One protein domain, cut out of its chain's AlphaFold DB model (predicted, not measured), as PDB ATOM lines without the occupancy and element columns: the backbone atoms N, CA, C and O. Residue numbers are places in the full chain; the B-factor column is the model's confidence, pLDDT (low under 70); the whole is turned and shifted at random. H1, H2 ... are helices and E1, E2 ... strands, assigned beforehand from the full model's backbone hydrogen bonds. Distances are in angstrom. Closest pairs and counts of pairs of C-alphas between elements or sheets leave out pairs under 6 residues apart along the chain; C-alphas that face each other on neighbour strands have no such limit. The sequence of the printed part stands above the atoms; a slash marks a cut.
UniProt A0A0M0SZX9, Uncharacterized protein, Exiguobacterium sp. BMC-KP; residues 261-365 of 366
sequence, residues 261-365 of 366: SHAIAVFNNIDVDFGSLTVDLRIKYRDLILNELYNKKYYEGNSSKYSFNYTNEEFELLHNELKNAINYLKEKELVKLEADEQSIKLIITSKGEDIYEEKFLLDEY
ATOM      1  N   SER A 261     102.260 108.563 117.020       49.69
ATOM      2  CA  SER A 261     101.002 108.977 117.664       49.69
ATOM      3  C   SER A 261     100.848 110.500 117.661       49.69
ATOM      4  O   SER A 261      99.766 111.005 117.394       49.69
ATOM      5  N   HIS A 262     101.951 111.236 117.842       51.56
ATOM      6  CA  HIS A 262     101.993 112.682 117.665       51.56
ATOM      7  C   HIS A 262     101.799 113.109 116.204       51.56
ATOM      8  O   HIS A 262     100.952 113.951 115.945       51.56
ATOM      9  N   ALA A 263     102.515 112.535 115.232       55.50
ATOM     10  CA  ALA A 263     102.363 112.934 113.832       55.50
ATOM     11  C   ALA A 263     101.032 112.474 113.215       55.50
ATOM     12  O   ALA A 263     100.391 113.238 112.519       55.50
ATOM     13  N   ILE A 264     100.575 111.263 113.515       54.88
ATOM     14  CA  ILE A 264      99.251 110.713 113.226       54.88
ATOM     15  C   ILE A 264      98.181 111.588 113.876       54.88
ATOM     16  O   ILE A 264      97.213 111.914 113.205       54.88
ATOM     17  N   ALA A 265      98.333 112.030 115.130       57.81
ATOM     18  CA  ALA A 265      97.382 112.967 115.735       57.81
ATOM     19  C   ALA A 265      97.398 114.336 115.036       57.81
ATOM     20  O   ALA A 265      96.323 114.855 114.737       57.81
ATOM     21  N   VAL A 266      98.586 114.865 114.718       61.81
ATOM     22  CA  VAL A 266      98.798 116.119 113.970       61.81
ATOM     23  C   VAL A 266      98.191 116.048 112.566       61.81
ATOM     24  O   VAL A 266      97.542 116.994 112.129       61.81
ATOM     25  N   PHE A 267      98.361 114.931 111.859       68.38
ATOM     26  CA  PHE A 267      97.869 114.751 110.493       68.38
ATOM     27  C   PHE A 267      96.407 114.312 110.444       68.38
ATOM     28  O   PHE A 267      95.713 114.591 109.473       68.38
ATOM     29  N   ASN A 268      95.903 113.684 111.502       69.44
ATOM     30  CA  ASN A 268      94.486 113.385 111.603       69.44
ATOM     31  C   ASN A 268      93.677 114.572 112.118       69.44
ATOM     32  O   ASN A 268      92.478 114.542 111.888       69.44
ATOM     33  N   ASN A 269      94.250 115.583 112.785       76.12
ATOM     34  CA  ASN A 269      93.500 116.714 113.359       76.12
ATOM     35  C   ASN A 269      94.237 118.052 113.158       76.12
ATOM     36  O   ASN A 269      94.870 118.566 114.071       76.12
ATOM     37  N   ILE A 270      94.159 118.631 111.957       80.19
ATOM     38  CA  ILE A 270      94.841 119.889 111.594       80.19
ATOM     39  C   ILE A 270      94.420 121.053 112.503       80.19
ATOM     40  O   ILE A 270      95.181 121.989 112.683       80.19
ATOM     41  N   ASP A 271      93.227 121.002 113.081       76.06
ATOM     42  CA  ASP A 271      92.616 122.030 113.921       76.06
ATOM     43  C   ASP A 271      93.027 121.989 115.405       76.06
ATOM     44  O   ASP A 271      92.672 122.892 116.165       76.06
ATOM     45  N   VAL A 272      93.783 120.975 115.833       79.56
ATOM     46  CA  VAL A 272      94.192 120.802 117.234       79.56
ATOM     47  C   VAL A 272      95.586 121.388 117.478       79.56
ATOM     48  O   VAL A 272      96.524 121.163 116.714       79.56
ATOM     49  N   ASP A 273      95.749 122.116 118.587       78.88
ATOM     50  CA  ASP A 273      97.056 122.632 119.000       78.88
ATOM     51  C   ASP A 273      97.925 121.522 119.611       78.88
ATOM     52  O   ASP A 273      97.677 121.042 120.719       78.88
ATOM     53  N   PHE A 274      98.971 121.134 118.886       68.06
ATOM     54  CA  PHE A 274      99.960 120.144 119.319       68.06
ATOM     55  C   PHE A 274     101.248 120.770 119.872       68.06
ATOM     56  O   PHE A 274     102.208 120.050 120.162       68.06
ATOM     57  N   GLY A 275     101.292 122.097 120.028       77.19
ATOM     58  CA  GLY A 275     102.504 122.825 120.388       77.19
ATOM     59  C   GLY A 275     103.473 122.965 119.211       77.19
ATOM     60  O   GLY A 275     103.079 123.000 118.049       77.19
ATOM     61  N   SER A 276     104.768 123.102 119.503       78.62
ATOM     62  CA  SER A 276     105.784 123.359 118.476       78.62
ATOM     63  C   SER A 276     106.094 122.118 117.637       78.62
ATOM     64  O   SER A 276     106.542 121.106 118.177       78.62
ATOM     65  N   LEU A 277     105.967 122.233 116.314       78.50
ATOM     66  CA  LEU A 277     106.291 121.152 115.381       78.50
ATOM     67  C   LEU A 277     107.774 121.163 114.969       78.50
ATOM     68  O   LEU A 277     108.403 122.218 114.827       78.50
ATOM     69  N   THR A 278     108.336 119.976 114.712       77.38
ATOM     70  CA  THR A 278     109.670 119.840 114.100       77.38
ATOM     71  C   THR A 278     109.657 120.320 112.644       77.38
ATOM     72  O   THR A 278     108.601 120.446 112.023       77.38
ATOM     73  N   VAL A 279     110.832 120.585 112.061       74.44
ATOM     74  CA  VAL A 279     110.937 121.054 110.664       74.44
ATOM     75  C   VAL A 279     110.274 120.077 109.687       74.44
ATOM     76  O   VAL A 279     109.508 120.512 108.826       74.44
ATOM     77  N   ASP A 280     110.508 118.776 109.855       68.12
ATOM     78  CA  ASP A 280     109.939 117.740 108.987       68.12
ATOM     79  C   ASP A 280     108.418 117.631 109.144       68.12
ATOM     80  O   ASP A 280     107.698 117.540 108.148       68.12
ATOM     81  N   LEU A 281     107.909 117.718 110.380       77.19
ATOM     82  CA  LEU A 281     106.468 117.730 110.632       77.19
ATOM     83  C   LEU A 281     105.807 118.971 110.036       77.19
ATOM     84  O   LEU A 281     104.750 118.845 109.434       77.19
ATOM     85  N   ARG A 282     106.448 120.145 110.092       84.69
ATOM     86  CA  ARG A 282     105.934 121.362 109.441       84.69
ATOM     87  C   ARG A 282     105.845 121.233 107.922       84.69
ATOM     88  O   ARG A 282     104.938 121.806 107.327       84.69
ATOM     89  N   ILE A 283     106.784 120.531 107.281       84.69
ATOM     90  CA  ILE A 283     106.721 120.265 105.833       84.69
ATOM     91  C   ILE A 283     105.500 119.398 105.527       84.69
ATOM     92  O   ILE A 283     104.648 119.817 104.748       84.69
ATOM     93  N   LYS A 284     105.377 118.252 106.204       81.94
ATOM     94  CA  LYS A 284     104.248 117.330 106.025       81.94
ATOM     95  C   LYS A 284     102.898 117.977 106.355       81.94
ATOM     96  O   LYS A 284     101.926 117.760 105.649       81.94
ATOM     97  N   TYR A 285     102.848 118.805 107.395       87.12
ATOM     98  CA  TYR A 285     101.640 119.501 107.834       87.12
ATOM     99  C   TYR A 285     101.151 120.517 106.792       87.12
ATOM    100  O   TYR A 285      99.959 120.596 106.511       87.12
ATOM    101  N   ARG A 286     102.070 121.239 106.134       92.56
ATOM    102  CA  ARG A 286     101.735 122.105 104.991       92.56
ATOM    103  C   ARG A 286     101.254 121.316 103.775       92.56
ATOM    104  O   ARG A 286     100.301 121.741 103.127       92.56
ATOM    105  N   ASP A 287     101.898 120.191 103.477       89.38
ATOM    106  CA  ASP A 287     101.507 119.325 102.361       89.38
ATOM    107  C   ASP A 287     100.111 118.720 102.589       89.38
ATOM    108  O   ASP A 287      99.301 118.673 101.666       89.38
ATOM    109  N   LEU A 288      99.783 118.363 103.832       87.94
ATOM    110  CA  LEU A 288      98.452 117.900 104.213       87.94
ATOM    111  C   LEU A 288      97.375 118.979 104.015       87.94
ATOM    112  O   LEU A 288      96.311 118.676 103.481       87.94
ATOM    113  N   ILE A 289      97.640 120.233 104.399       92.50
ATOM    114  CA  ILE A 289      96.699 121.344 104.162       92.50
ATOM    115  C   ILE A 289      96.425 121.506 102.660       92.50
ATOM    116  O   ILE A 289      95.272 121.673 102.265       92.50
ATOM    117  N   LEU A 290      97.462 121.439 101.817       93.06
ATOM    118  CA  LEU A 290      97.300 121.509 100.361       93.06
ATOM    119  C   LEU A 290      96.478 120.337  99.817       93.06
ATOM    120  O   LEU A 290      95.569 120.571  99.026       93.06
ATOM    121  N   ASN A 291      96.754 119.112 100.274       89.00
ATOM    122  CA  ASN A 291      95.996 117.914  99.905       89.00
ATOM    123  C   ASN A 291      94.505 118.060 100.242       89.00
ATOM    124  O   ASN A 291      93.644 117.877  99.386       89.00
ATOM    125  N   GLU A 292      94.181 118.462 101.471       89.44
ATOM    126  CA  GLU A 292      92.791 118.630 101.905       89.44
ATOM    127  C   GLU A 292      92.063 119.733 101.117       89.44
ATOM    128  O   GLU A 292      90.912 119.552 100.715       89.44
ATOM    129  N   LEU A 293      92.733 120.856 100.827       92.31
ATOM    130  CA  LEU A 293      92.170 121.921  99.989       92.31
ATOM    131  C   LEU A 293      91.957 121.476  98.536       92.31
ATOM    132  O   LEU A 293      90.933 121.823  97.943       92.31
ATOM    133  N   TYR A 294      92.901 120.721  97.970       91.75
ATOM    134  CA  TYR A 294      92.789 120.150  96.629       91.75
ATOM    135  C   TYR A 294      91.613 119.170  96.560       91.75
ATOM    136  O   TYR A 294      90.742 119.301  95.695       91.75
ATOM    137  N   ASN A 295      91.511 118.263  97.537       87.06
ATOM    138  CA  ASN A 295      90.431 117.285  97.598       87.06
ATOM    139  C   ASN A 295      89.065 117.949  97.738       87.06
ATOM    140  O   ASN A 295      88.130 117.587  97.028       87.06
ATOM    141  N   LYS A 296      88.966 118.978  98.586       87.56
ATOM    142  CA  LYS A 296      87.753 119.787  98.731       87.56
ATOM    143  C   LYS A 296      87.340 120.472  97.423       87.56
ATOM    144  O   LYS A 296      86.147 120.674  97.204       87.56
ATOM    145  N   LYS A 297      88.296 120.881  96.581       89.88
ATOM    146  CA  LYS A 297      88.013 121.554  95.303       89.88
ATOM    147  C   LYS A 297      87.496 120.581  94.239       89.88
ATOM    148  O   LYS A 297      86.582 120.948  93.504       89.88
ATOM    149  N   TYR A 298      88.084 119.388  94.141       87.19
ATOM    150  CA  TYR A 298      87.881 118.488  92.997       87.19
ATOM    151  C   TYR A 298      87.041 117.238  93.281       87.19
ATOM    152  O   TYR A 298      86.459 116.688  92.347       87.19
ATOM    153  N   TYR A 299      86.936 116.792  94.535       80.19
ATOM    154  CA  TYR A 299      86.175 115.597  94.897       80.19
ATOM    155  C   TYR A 299      84.940 115.978  95.722       80.19
ATOM    156  O   TYR A 299      85.052 116.387  96.876       80.19
ATOM    157  N   GLU A 300      83.744 115.828  95.146       60.78
ATOM    158  CA  GLU A 300      82.480 116.056  95.857       60.78
ATOM    159  C   GLU A 300      82.163 114.919  96.851       60.78
ATOM    160  O   GLU A 300      82.260 113.740  96.517       60.78
ATOM    161  N   GLY A 301      81.722 115.291  98.063       54.66
ATOM    162  CA  GLY A 301      81.232 114.382  99.112       54.66
ATOM    163  C   GLY A 301      82.316 113.873 100.071       54.66
ATOM    164  O   GLY A 301      83.191 113.138  99.649       54.66
ATOM    165  N   ASN A 302      82.236 114.244 101.363       53.69
ATOM    166  CA  ASN A 302      83.028 113.760 102.524       53.69
ATOM    167  C   ASN A 302      84.546 113.495 102.331       53.69
ATOM    168  O   ASN A 302      85.161 112.845 103.172       53.69
ATOM    169  N   SER A 303      85.154 113.983 101.252       58.62
ATOM    170  CA  SER A 303      86.526 113.679 100.840       58.62
ATOM    171  C   SER A 303      87.552 114.526 101.587       58.62
ATOM    172  O   SER A 303      88.652 114.052 101.850       58.62
ATOM    173  N   SER A 304      87.182 115.753 101.966       65.00
ATOM    174  CA  SER A 304      87.960 116.571 102.888       65.00
ATOM    175  C   SER A 304      87.354 116.537 104.280       65.00
ATOM    176  O   SER A 304      86.145 116.722 104.460       65.00
ATOM    177  N   LYS A 305      88.217 116.338 105.276       74.69
ATOM    178  CA  LYS A 305      87.841 116.346 106.692       74.69
ATOM    179  C   LYS A 305      87.593 117.769 107.216       74.69
ATOM    180  O   LYS A 305      86.931 117.925 108.241       74.69
ATOM    181  N   TYR A 306      88.078 118.801 106.519       81.94
ATOM    182  CA  TYR A 306      88.092 120.179 107.014       81.94
ATOM    183  C   TYR A 306      87.345 121.148 106.103       81.94
ATOM    184  O   TYR A 306      87.503 121.172 104.882       81.94
ATOM    185  N   SER A 307      86.550 122.024 106.719       81.75
ATOM    186  CA  SER A 307      85.769 123.012 105.982       81.75
ATOM    187  C   SER A 307      86.613 124.175 105.474       81.75
ATOM    188  O   SER A 307      86.200 124.782 104.497       81.75
ATOM    189  N   PHE A 308      87.749 124.520 106.096       90.56
ATOM    190  CA  PHE A 308      88.582 125.696 105.765       90.56
ATOM    191  C   PHE A 308      87.802 127.009 105.542       90.56
ATOM    192  O   PHE A 308      88.244 127.902 104.813       90.56
ATOM    193  N   ASN A 309      86.622 127.098 106.146       91.19
ATOM    194  CA  ASN A 309      85.764 128.266 106.169       91.19
ATOM    195  C   ASN A 309      85.638 128.627 107.647       91.19
ATOM    196  O   ASN A 309      85.102 127.832 108.418       91.19
ATOM    197  N   TYR A 310      86.155 129.786 108.020       91.50
ATOM    198  CA  TYR A 310      86.202 130.258 109.398       91.50
ATOM    199  C   TYR A 310      85.387 131.539 109.501       91.50
ATOM    200  O   TYR A 310      85.380 132.336 108.567       91.50
ATOM    201  N   THR A 311      84.736 131.787 110.626       92.81
ATOM    202  CA  THR A 311      84.347 133.157 110.980       92.81
ATOM    203  C   THR A 311      85.598 133.993 111.267       92.81
ATOM    204  O   THR A 311      86.670 133.453 111.555       92.81
ATOM    205  N   ASN A 312      85.479 135.322 111.214       88.12
ATOM    206  CA  ASN A 312      86.592 136.211 111.577       88.12
ATOM    207  C   ASN A 312      87.124 135.915 112.995       88.12
ATOM    208  O   ASN A 312      88.333 135.896 113.210       88.12
ATOM    209  N   GLU A 313      86.233 135.622 113.945       90.12
ATOM    210  CA  GLU A 313      86.608 135.281 115.322       90.12
ATOM    211  C   GLU A 313      87.327 133.925 115.415       90.12
ATOM    212  O   GLU A 313      88.364 133.822 116.068       90.12
ATOM    213  N   GLU A 314      86.835 132.891 114.724       90.19
ATOM    214  CA  GLU A 314      87.482 131.569 114.691       90.19
ATOM    215  C   GLU A 314      88.876 131.626 114.062       90.19
ATOM    216  O   GLU A 314      89.804 130.986 114.558       90.19
ATOM    217  N   PHE A 315      89.044 132.417 112.998       90.31
ATOM    218  CA  PHE A 315      90.332 132.570 112.327       90.31
ATOM    219  C   PHE A 315      91.385 133.200 113.252       90.31
ATOM    220  O   PHE A 315      92.543 132.770 113.289       90.31
ATOM    221  N   GLU A 316      90.978 134.185 114.056       87.94
ATOM    222  CA  GLU A 316      91.839 134.808 115.061       87.94
ATOM    223  C   GLU A 316      92.167 133.878 116.237       87.94
ATOM    224  O   GLU A 316      93.200 134.056 116.886       87.94
ATOM    225  N   LEU A 317      91.369 132.839 116.477       90.56
ATOM    226  CA  LEU A 317      91.611 131.844 117.525       90.56
ATOM    227  C   LEU A 317      92.385 130.605 117.048       90.56
ATOM    228  O   LEU A 317      92.727 129.758 117.874       90.56
ATOM    229  N   LEU A 318      92.712 130.495 115.754       89.88
ATOM    230  CA  LEU A 318      93.529 129.387 115.248       89.88
ATOM    231  C   LEU A 318      94.885 129.319 115.962       89.88
ATOM    232  O   LEU A 318      95.539 130.339 116.209       89.88
ATOM    233  N   HIS A 319      95.342 128.102 116.242       90.38
ATOM    234  CA  HIS A 319      96.640 127.893 116.868       90.38
ATOM    235  C   HIS A 319      97.800 128.319 115.947       90.38
ATOM    236  O   HIS A 319      97.689 128.385 114.716       90.38
ATOM    237  N   ASN A 320      98.950 128.617 116.558       90.75
ATOM    238  CA  ASN A 320     100.065 129.281 115.878       90.75
ATOM    239  C   ASN A 320     100.650 128.474 114.713       90.75
ATOM    240  O   ASN A 320     101.019 129.060 113.698       90.75
ATOM    241  N   GLU A 321     100.750 127.147 114.828       89.12
ATOM    242  CA  GLU A 321     101.311 126.315 113.751       89.12
ATOM    243  C   GLU A 321     100.419 126.317 112.500       89.12
ATOM    244  O   GLU A 321     100.945 126.445 111.393       89.12
ATOM    245  N   LEU A 322      99.087 126.295 112.645       92.06
ATOM    246  CA  LEU A 322      98.170 126.418 111.508       92.06
ATOM    247  C   LEU A 322      98.228 127.814 110.885       92.06
ATOM    248  O   LEU A 322      98.364 127.930 109.667       92.06
ATOM    249  N   LYS A 323      98.232 128.879 111.698       93.31
ATOM    250  CA  LYS A 323      98.411 130.254 111.196       93.31
ATOM    251  C   LYS A 323      99.723 130.413 110.425       93.31
ATOM    252  O   LYS A 323      99.734 130.960 109.324       93.31
ATOM    253  N   ASN A 324     100.824 129.895 110.966       94.06
ATOM    254  CA  ASN A 324     102.136 129.943 110.320       94.06
ATOM    255  C   ASN A 324     102.169 129.125 109.025       94.06
ATOM    256  O   ASN A 324     102.748 129.575 108.037       94.06
ATOM    257  N   ALA A 325     101.542 127.948 109.005       94.69
ATOM    258  CA  ALA A 325     101.425 127.130 107.804       94.69
ATOM    259  C   ALA A 325     100.620 127.849 106.709       94.69
ATOM    260  O   ALA A 325     101.089 127.927 105.573       94.69
ATOM    261  N   ILE A 326      99.469 128.438 107.054       95.75
ATOM    262  CA  ILE A 326      98.635 129.230 106.135       95.75
ATOM    263  C   ILE A 326      99.415 130.433 105.596       95.75
ATOM    264  O   ILE A 326      99.451 130.640 104.384       95.75
ATOM    265  N   ASN A 327     100.079 131.195 106.468       96.06
ATOM    266  CA  ASN A 327     100.868 132.360 106.068       96.06
ATOM    267  C   ASN A 327     102.014 131.972 105.133       96.06
ATOM    268  O   ASN A 327     102.177 132.590 104.086       96.06
ATOM    269  N   TYR A 328     102.744 130.900 105.445       96.88
ATOM    270  CA  TYR A 328     103.799 130.388 104.575       96.88
ATOM    271  C   TYR A 328     103.259 129.986 103.197       96.88
ATOM    272  O   TYR A 328     103.819 130.362 102.167       96.88
ATOM    273  N   LEU A 329     102.166 129.218 103.152       96.94
ATOM    274  CA  LEU A 329     101.557 128.785 101.891       96.94
ATOM    275  C   LEU A 329     101.034 129.982 101.081       96.94
ATOM    276  O   LEU A 329     101.146 129.985  99.854       96.94
ATOM    277  N   LYS A 330     100.510 131.011 101.756       97.12
ATOM    278  CA  LYS A 330     100.067 132.271 101.151       97.12
ATOM    279  C   LYS A 330     101.238 133.073 100.582       97.12
ATOM    280  O   LYS A 330     101.155 133.529  99.449       97.12
ATOM    281  N   GLU A 331     102.341 133.203 101.318       96.75
ATOM    282  CA  GLU A 331     103.579 133.852 100.849       96.75
ATOM    283  C   GLU A 331     104.182 133.146  99.629       96.75
ATOM    284  O   GLU A 331     104.784 133.783  98.767       96.75
ATOM    285  N   LYS A 332     104.014 131.823  99.537       96.94
ATOM    286  CA  LYS A 332     104.406 131.031  98.363       96.94
ATOM    287  C   LYS A 332     103.409 131.102  97.208       96.94
ATOM    288  O   LYS A 332     103.695 130.545  96.145       96.94
ATOM    289  N   GLU A 333     102.299 131.814  97.396       97.19
ATOM    290  CA  GLU A 333     101.191 131.941  96.449       97.19
ATOM    291  C   GLU A 333     100.542 130.591  96.124       97.19
ATOM    292  O   GLU A 333     100.059 130.399  95.018       97.19
ATOM    293  N   LEU A 334     100.571 129.629  97.053       96.56
ATOM    294  CA  LEU A 334      99.953 128.310  96.858       96.56
ATOM    295  C   LEU A 334      98.494 128.310  97.301       96.56
ATOM    296  O   LEU A 334      97.663 127.617  96.719       96.56
ATOM    297  N   VAL A 335      98.166 129.148  98.281       97.19
ATOM    298  CA  VAL A 335      96.805 129.366  98.777       97.19
ATOM    299  C   VAL A 335      96.504 130.862  98.842       97.19
ATOM    300  O   VAL A 335      97.413 131.691  98.917       97.19
ATOM    301  N   LYS A 336      95.223 131.216  98.846       96.88
ATOM    302  CA  LYS A 336      94.731 132.579  99.073       96.88
ATOM    303  C   LYS A 336      93.606 132.578 100.106       96.88
ATOM    304  O   LYS A 336      92.909 131.579 100.272       96.88
ATOM    305  N   LEU A 337      93.439 133.712 100.781       95.31
ATOM    306  CA  LEU A 337      92.324 133.966 101.689       95.31
ATOM    307  C   LEU A 337      91.304 134.850 100.969       95.31
ATOM    308  O   LEU A 337      91.655 135.939 100.514       95.31
ATOM    309  N   GLU A 338      90.069 134.379 100.863       94.06
ATOM    310  CA  GLU A 338      88.918 135.184 100.461       94.06
ATOM    311  C   GLU A 338      88.168 135.579 101.731       94.06
ATOM    312  O   GLU A 338      87.677 134.712 102.448       94.06
ATOM    313  N   ALA A 339      88.144 136.873 102.037       89.94
ATOM    314  CA  ALA A 339      87.436 137.404 103.192       89.94
ATOM    315  C   ALA A 339      86.162 138.118 102.732       89.94
ATOM    316  O   ALA A 339      86.209 138.917 101.791       89.94
ATOM    317  N   ASP A 340      85.052 137.843 103.405       88.31
ATOM    318  CA  ASP A 340      83.837 138.653 103.360       88.31
ATOM    319  C   ASP A 340      83.596 139.320 104.729       88.31
ATOM    320  O   ASP A 340      84.449 139.276 105.617       88.31
ATOM    321  N   GLU A 341      82.464 140.006 104.904       84.25
ATOM    322  CA  GLU A 341      82.184 140.755 106.139       84.25
ATOM    323  C   GLU A 341      82.141 139.871 107.402       84.25
ATOM    324  O   GLU A 341      82.307 140.390 108.507       84.25
ATOM    325  N   GLN A 342      81.934 138.555 107.274       88.19
ATOM    326  CA  GLN A 342      81.693 137.656 108.413       88.19
ATOM    327  C   GLN A 342      82.611 136.427 108.448       88.19
ATOM    328  O   GLN A 342      82.732 135.785 109.496       88.19
ATOM    329  N   SER A 343      83.273 136.098 107.342       91.69
ATOM    330  CA  SER A 343      84.002 134.851 107.165       91.69
ATOM    331  C   SER A 343      85.286 135.001 106.351       91.69
ATOM    332  O   SER A 343      85.445 135.876 105.500       91.69
ATOM    333  N   ILE A 344      86.218 134.096 106.628       92.69
ATOM    334  CA  ILE A 344      87.493 133.932 105.950       92.69
ATOM    335  C   ILE A 344      87.538 132.516 105.392       92.69
ATOM    336  O   ILE A 344      87.482 131.522 106.121       92.69
ATOM    337  N   LYS A 345      87.685 132.424 104.076       94.44
ATOM    338  CA  LYS A 345      87.785 131.169 103.341       94.44
ATOM    339  C   LYS A 345      89.193 130.981 102.796       94.44
ATOM    340  O   LYS A 345      89.698 131.815 102.046       94.44
ATOM    341  N   LEU A 346      89.814 129.856 103.137       95.56
ATOM    342  CA  LEU A 346      91.097 129.451 102.572       95.56
ATOM    343  C   LEU A 346      90.867 128.619 101.305       95.56
ATOM    344  O   LEU A 346      90.089 127.662 101.310       95.56
ATOM    345  N   ILE A 347      91.529 128.994 100.211       95.00
ATOM    346  CA  ILE A 347      91.368 128.356  98.897       95.00
ATOM    347  C   ILE A 347      92.736 128.095  98.280       95.00
ATOM    348  O   ILE A 347      93.622 128.949  98.335       95.00
ATOM    349  N   ILE A 348      92.898 126.924  97.668       96.19
ATOM    350  CA  ILE A 348      94.071 126.607  96.853       96.19
ATOM    351  C   ILE A 348      94.074 127.437  95.557       96.19
ATOM    352  O   ILE A 348      93.030 127.754  94.987       96.19
ATOM    353  N   THR A 349      95.255 127.868  95.129       97.50
ATOM    354  CA  THR A 349      95.453 128.597  93.866       97.50
ATOM    355  C   THR A 349      95.857 127.632  92.751       97.50
ATOM    356  O   THR A 349      96.300 126.524  93.036       97.50
ATOM    357  N   SER A 350      95.832 128.083  91.493       96.38
ATOM    358  CA  SER A 350      96.344 127.288  90.365       96.38
ATOM    359  C   SER A 350      97.799 126.851  90.566       96.38
ATOM    360  O   SER A 350      98.138 125.708  90.316       96.38
ATOM    361  N   LYS A 351      98.653 127.720  91.122       96.50
ATOM    362  CA  LYS A 351     100.048 127.379  91.435       96.50
ATOM    363  C   LYS A 351     100.158 126.324  92.542       96.50
ATOM    364  O   LYS A 351     101.071 125.506  92.533       96.50
ATOM    365  N   GLY A 352      99.255 126.368  93.522       95.56
ATOM    366  CA  GLY A 352      99.156 125.344  94.562       95.56
ATOM    367  C   GLY A 352      98.748 123.987  93.994       95.56
ATOM    368  O   GLY A 352      99.301 122.975  94.415       95.56
ATOM    369  N   GLU A 353      97.830 123.986  93.029       95.31
ATOM    370  CA  GLU A 353      97.393 122.794  92.295       95.31
ATOM    371  C   GLU A 353      98.538 122.210  91.471       95.31
ATOM    372  O   GLU A 353      98.878 121.054  91.688       95.31
ATOM    373  N   ASP A 354      99.217 123.023  90.656       94.19
ATOM    374  CA  ASP A 354     100.353 122.576  89.836       94.19
ATOM    375  C   ASP A 354     101.442 121.901  90.690       94.19
ATOM    376  O   ASP A 354     101.951 120.840  90.338       94.19
ATOM    377  N   ILE A 355     101.786 122.483  91.849       91.69
ATOM    378  CA  ILE A 355     102.783 121.899  92.763       91.69
ATOM    379  C   ILE A 355     102.275 120.613  93.413       91.69
ATOM    380  O   ILE A 355     103.054 119.679  93.615       91.69
ATOM    381  N   TYR A 356     101.000 120.571  93.803       88.94
ATOM    382  CA  TYR A 356     100.409 119.372  94.387       88.94
ATOM    383  C   TYR A 356     100.393 118.228  93.367       88.94
ATOM    384  O   TYR A 356     100.845 117.130  93.680       88.94
ATOM    385  N   GLU A 357      99.960 118.501  92.138       89.75
ATOM    386  CA  GLU A 357      99.918 117.542  91.037       89.75
ATOM    387  C   GLU A 357     101.322 117.097  90.614       89.75
ATOM    388  O   GLU A 357     101.545 115.905  90.434       89.75
ATOM    389  N   GLU A 358     102.304 118.002  90.530       87.75
ATOM    390  CA  GLU A 358     103.697 117.637  90.238       87.75
ATOM    391  C   GLU A 358     104.259 116.703  91.315       87.75
ATOM    392  O   GLU A 358     104.896 115.701  90.995       87.75
ATOM    393  N   LYS A 359     103.993 116.983  92.597       79.88
ATOM    394  CA  LYS A 359     104.378 116.084  93.693       79.88
ATOM    395  C   LYS A 359     103.649 114.750  93.619       79.88
ATOM    396  O   LYS A 359     104.293 113.723  93.785       79.88
ATOM    397  N   PHE A 360     102.349 114.757  93.346       69.94
ATOM    398  CA  PHE A 360     101.548 113.545  93.206       69.94
ATOM    399  C   PHE A 360     102.067 112.670  92.057       69.94
ATOM    400  O   PHE A 360     102.281 111.477  92.236       69.94
ATOM    401  N   LEU A 361     102.404 113.279  90.918       60.09
ATOM    402  CA  LEU A 361     103.039 112.619  89.775       60.09
ATOM    403  C   LEU A 361     104.496 112.219  90.043       60.09
ATOM    404  O   LEU A 361     105.018 111.328  89.389       60.09
ATOM    405  N   LEU A 362     105.203 112.848  90.975       53.28
ATOM    406  CA  LEU A 362     106.524 112.374  91.383       53.28
ATOM    407  C   LEU A 362     106.402 111.196  92.352       53.28
ATOM    408  O   LEU A 362     107.149 110.233  92.209       53.28
ATOM    409  N   ASP A 363     105.455 111.228  93.287       46.56
ATOM    410  CA  ASP A 363     105.226 110.170  94.272       46.56
ATOM    411  C   ASP A 363     104.553 108.924  93.656       46.56
ATOM    412  O   ASP A 363     104.860 107.810  94.074       46.56
ATOM    413  N   GLU A 364     103.723 109.070  92.613       37.59
ATOM    414  CA  GLU A 364     103.190 107.942  91.822       37.59
ATOM    415  C   GLU A 364     104.243 107.304  90.893       37.59
ATOM    416  O   GLU A 364     104.107 106.141  90.516       37.59
ATOM    417  N   TYR A 365     105.304 108.034  90.523       37.91
ATOM    418  CA  TYR A 365     106.280 107.593  89.515       37.91
ATOM    419  C   TYR A 365     107.730 107.453  90.037       37.91
ATOM    420  O   TYR A 365     108.644 107.247  89.227       37.91
TER     421      TYR A 365
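AT A GLANCE: This is residues 261 to 365 of the 366 residues of an uncharacterized protein of Exiguobacterium sp. BMC-KP (UniProt A0A0M0SZX9). A long helix, H2, runs through the middle, with H1 beside its first half and H4 and H5 crossing it steeply. A small sheet of three strands has H3 and H4 over one face, while H5 leads away from it to the last printed residues. The printed part has 105 residues, in the order H1, H2, E1, H3, H4, E2, E3, H5; the sheet E1 - E3 - E2 is antiparallel. It is mostly helix and compact, with a radius of gyration of the C-alphas of 13.6 A and spans of 43 by 30 by 29 A.

IN THESE COORDINATES: H1, residues 261 to 268, begins at C-alpha 261 (101.002, 108.977, 117.664). H2, residues 279 to 298, is 29.2 A long. E1 is 309 to 311, H3 312 to 317, and H4 320 to 331, 16.1 A. E2 is 335 to 339 and E3 343 to 348, 16.6 A. H5, residues 350 to 363, 19.7 A, ends at C-alpha 363 (105.226, 110.170, 94.272).

HOW THE PARTS SIT: H2, the hub, touches H1 at a shallow tilt of 27 degrees, closest C-alphas Phe 267 and Tyr 285, 6.6 A. With residues 282 to 286 it touches H4 at a steep 67 degrees, Arg 286 to Ala 325, 5.8 A. With 290 to 294 it touches H5 at 69 degrees, only just short of perpendicular, Tyr 294 to Glu 353, 6.9 A. E1 and E3 pair through N 310 and O 344, 2.9 A; the hairpin E2 and E3 through N 338 and O 345, 2.8 A. E1, H3 H4, E2 form a split strand-helix-strand unit, E3 between its strands, with a right-handed crossover. H3 and H4 stand up from the same face, making two layers. In H1 to H5 every O i to N i+4 pair is within hydrogen-bond range.

THE WHOLE: The farthest C-alphas, Glu 341 and Tyr 365, are 44.2 A apart. The printed part has no cut and no long link. pLDDT is under 70 at 261 to 268, 274, 280, 300 to 304 and 360 to 365.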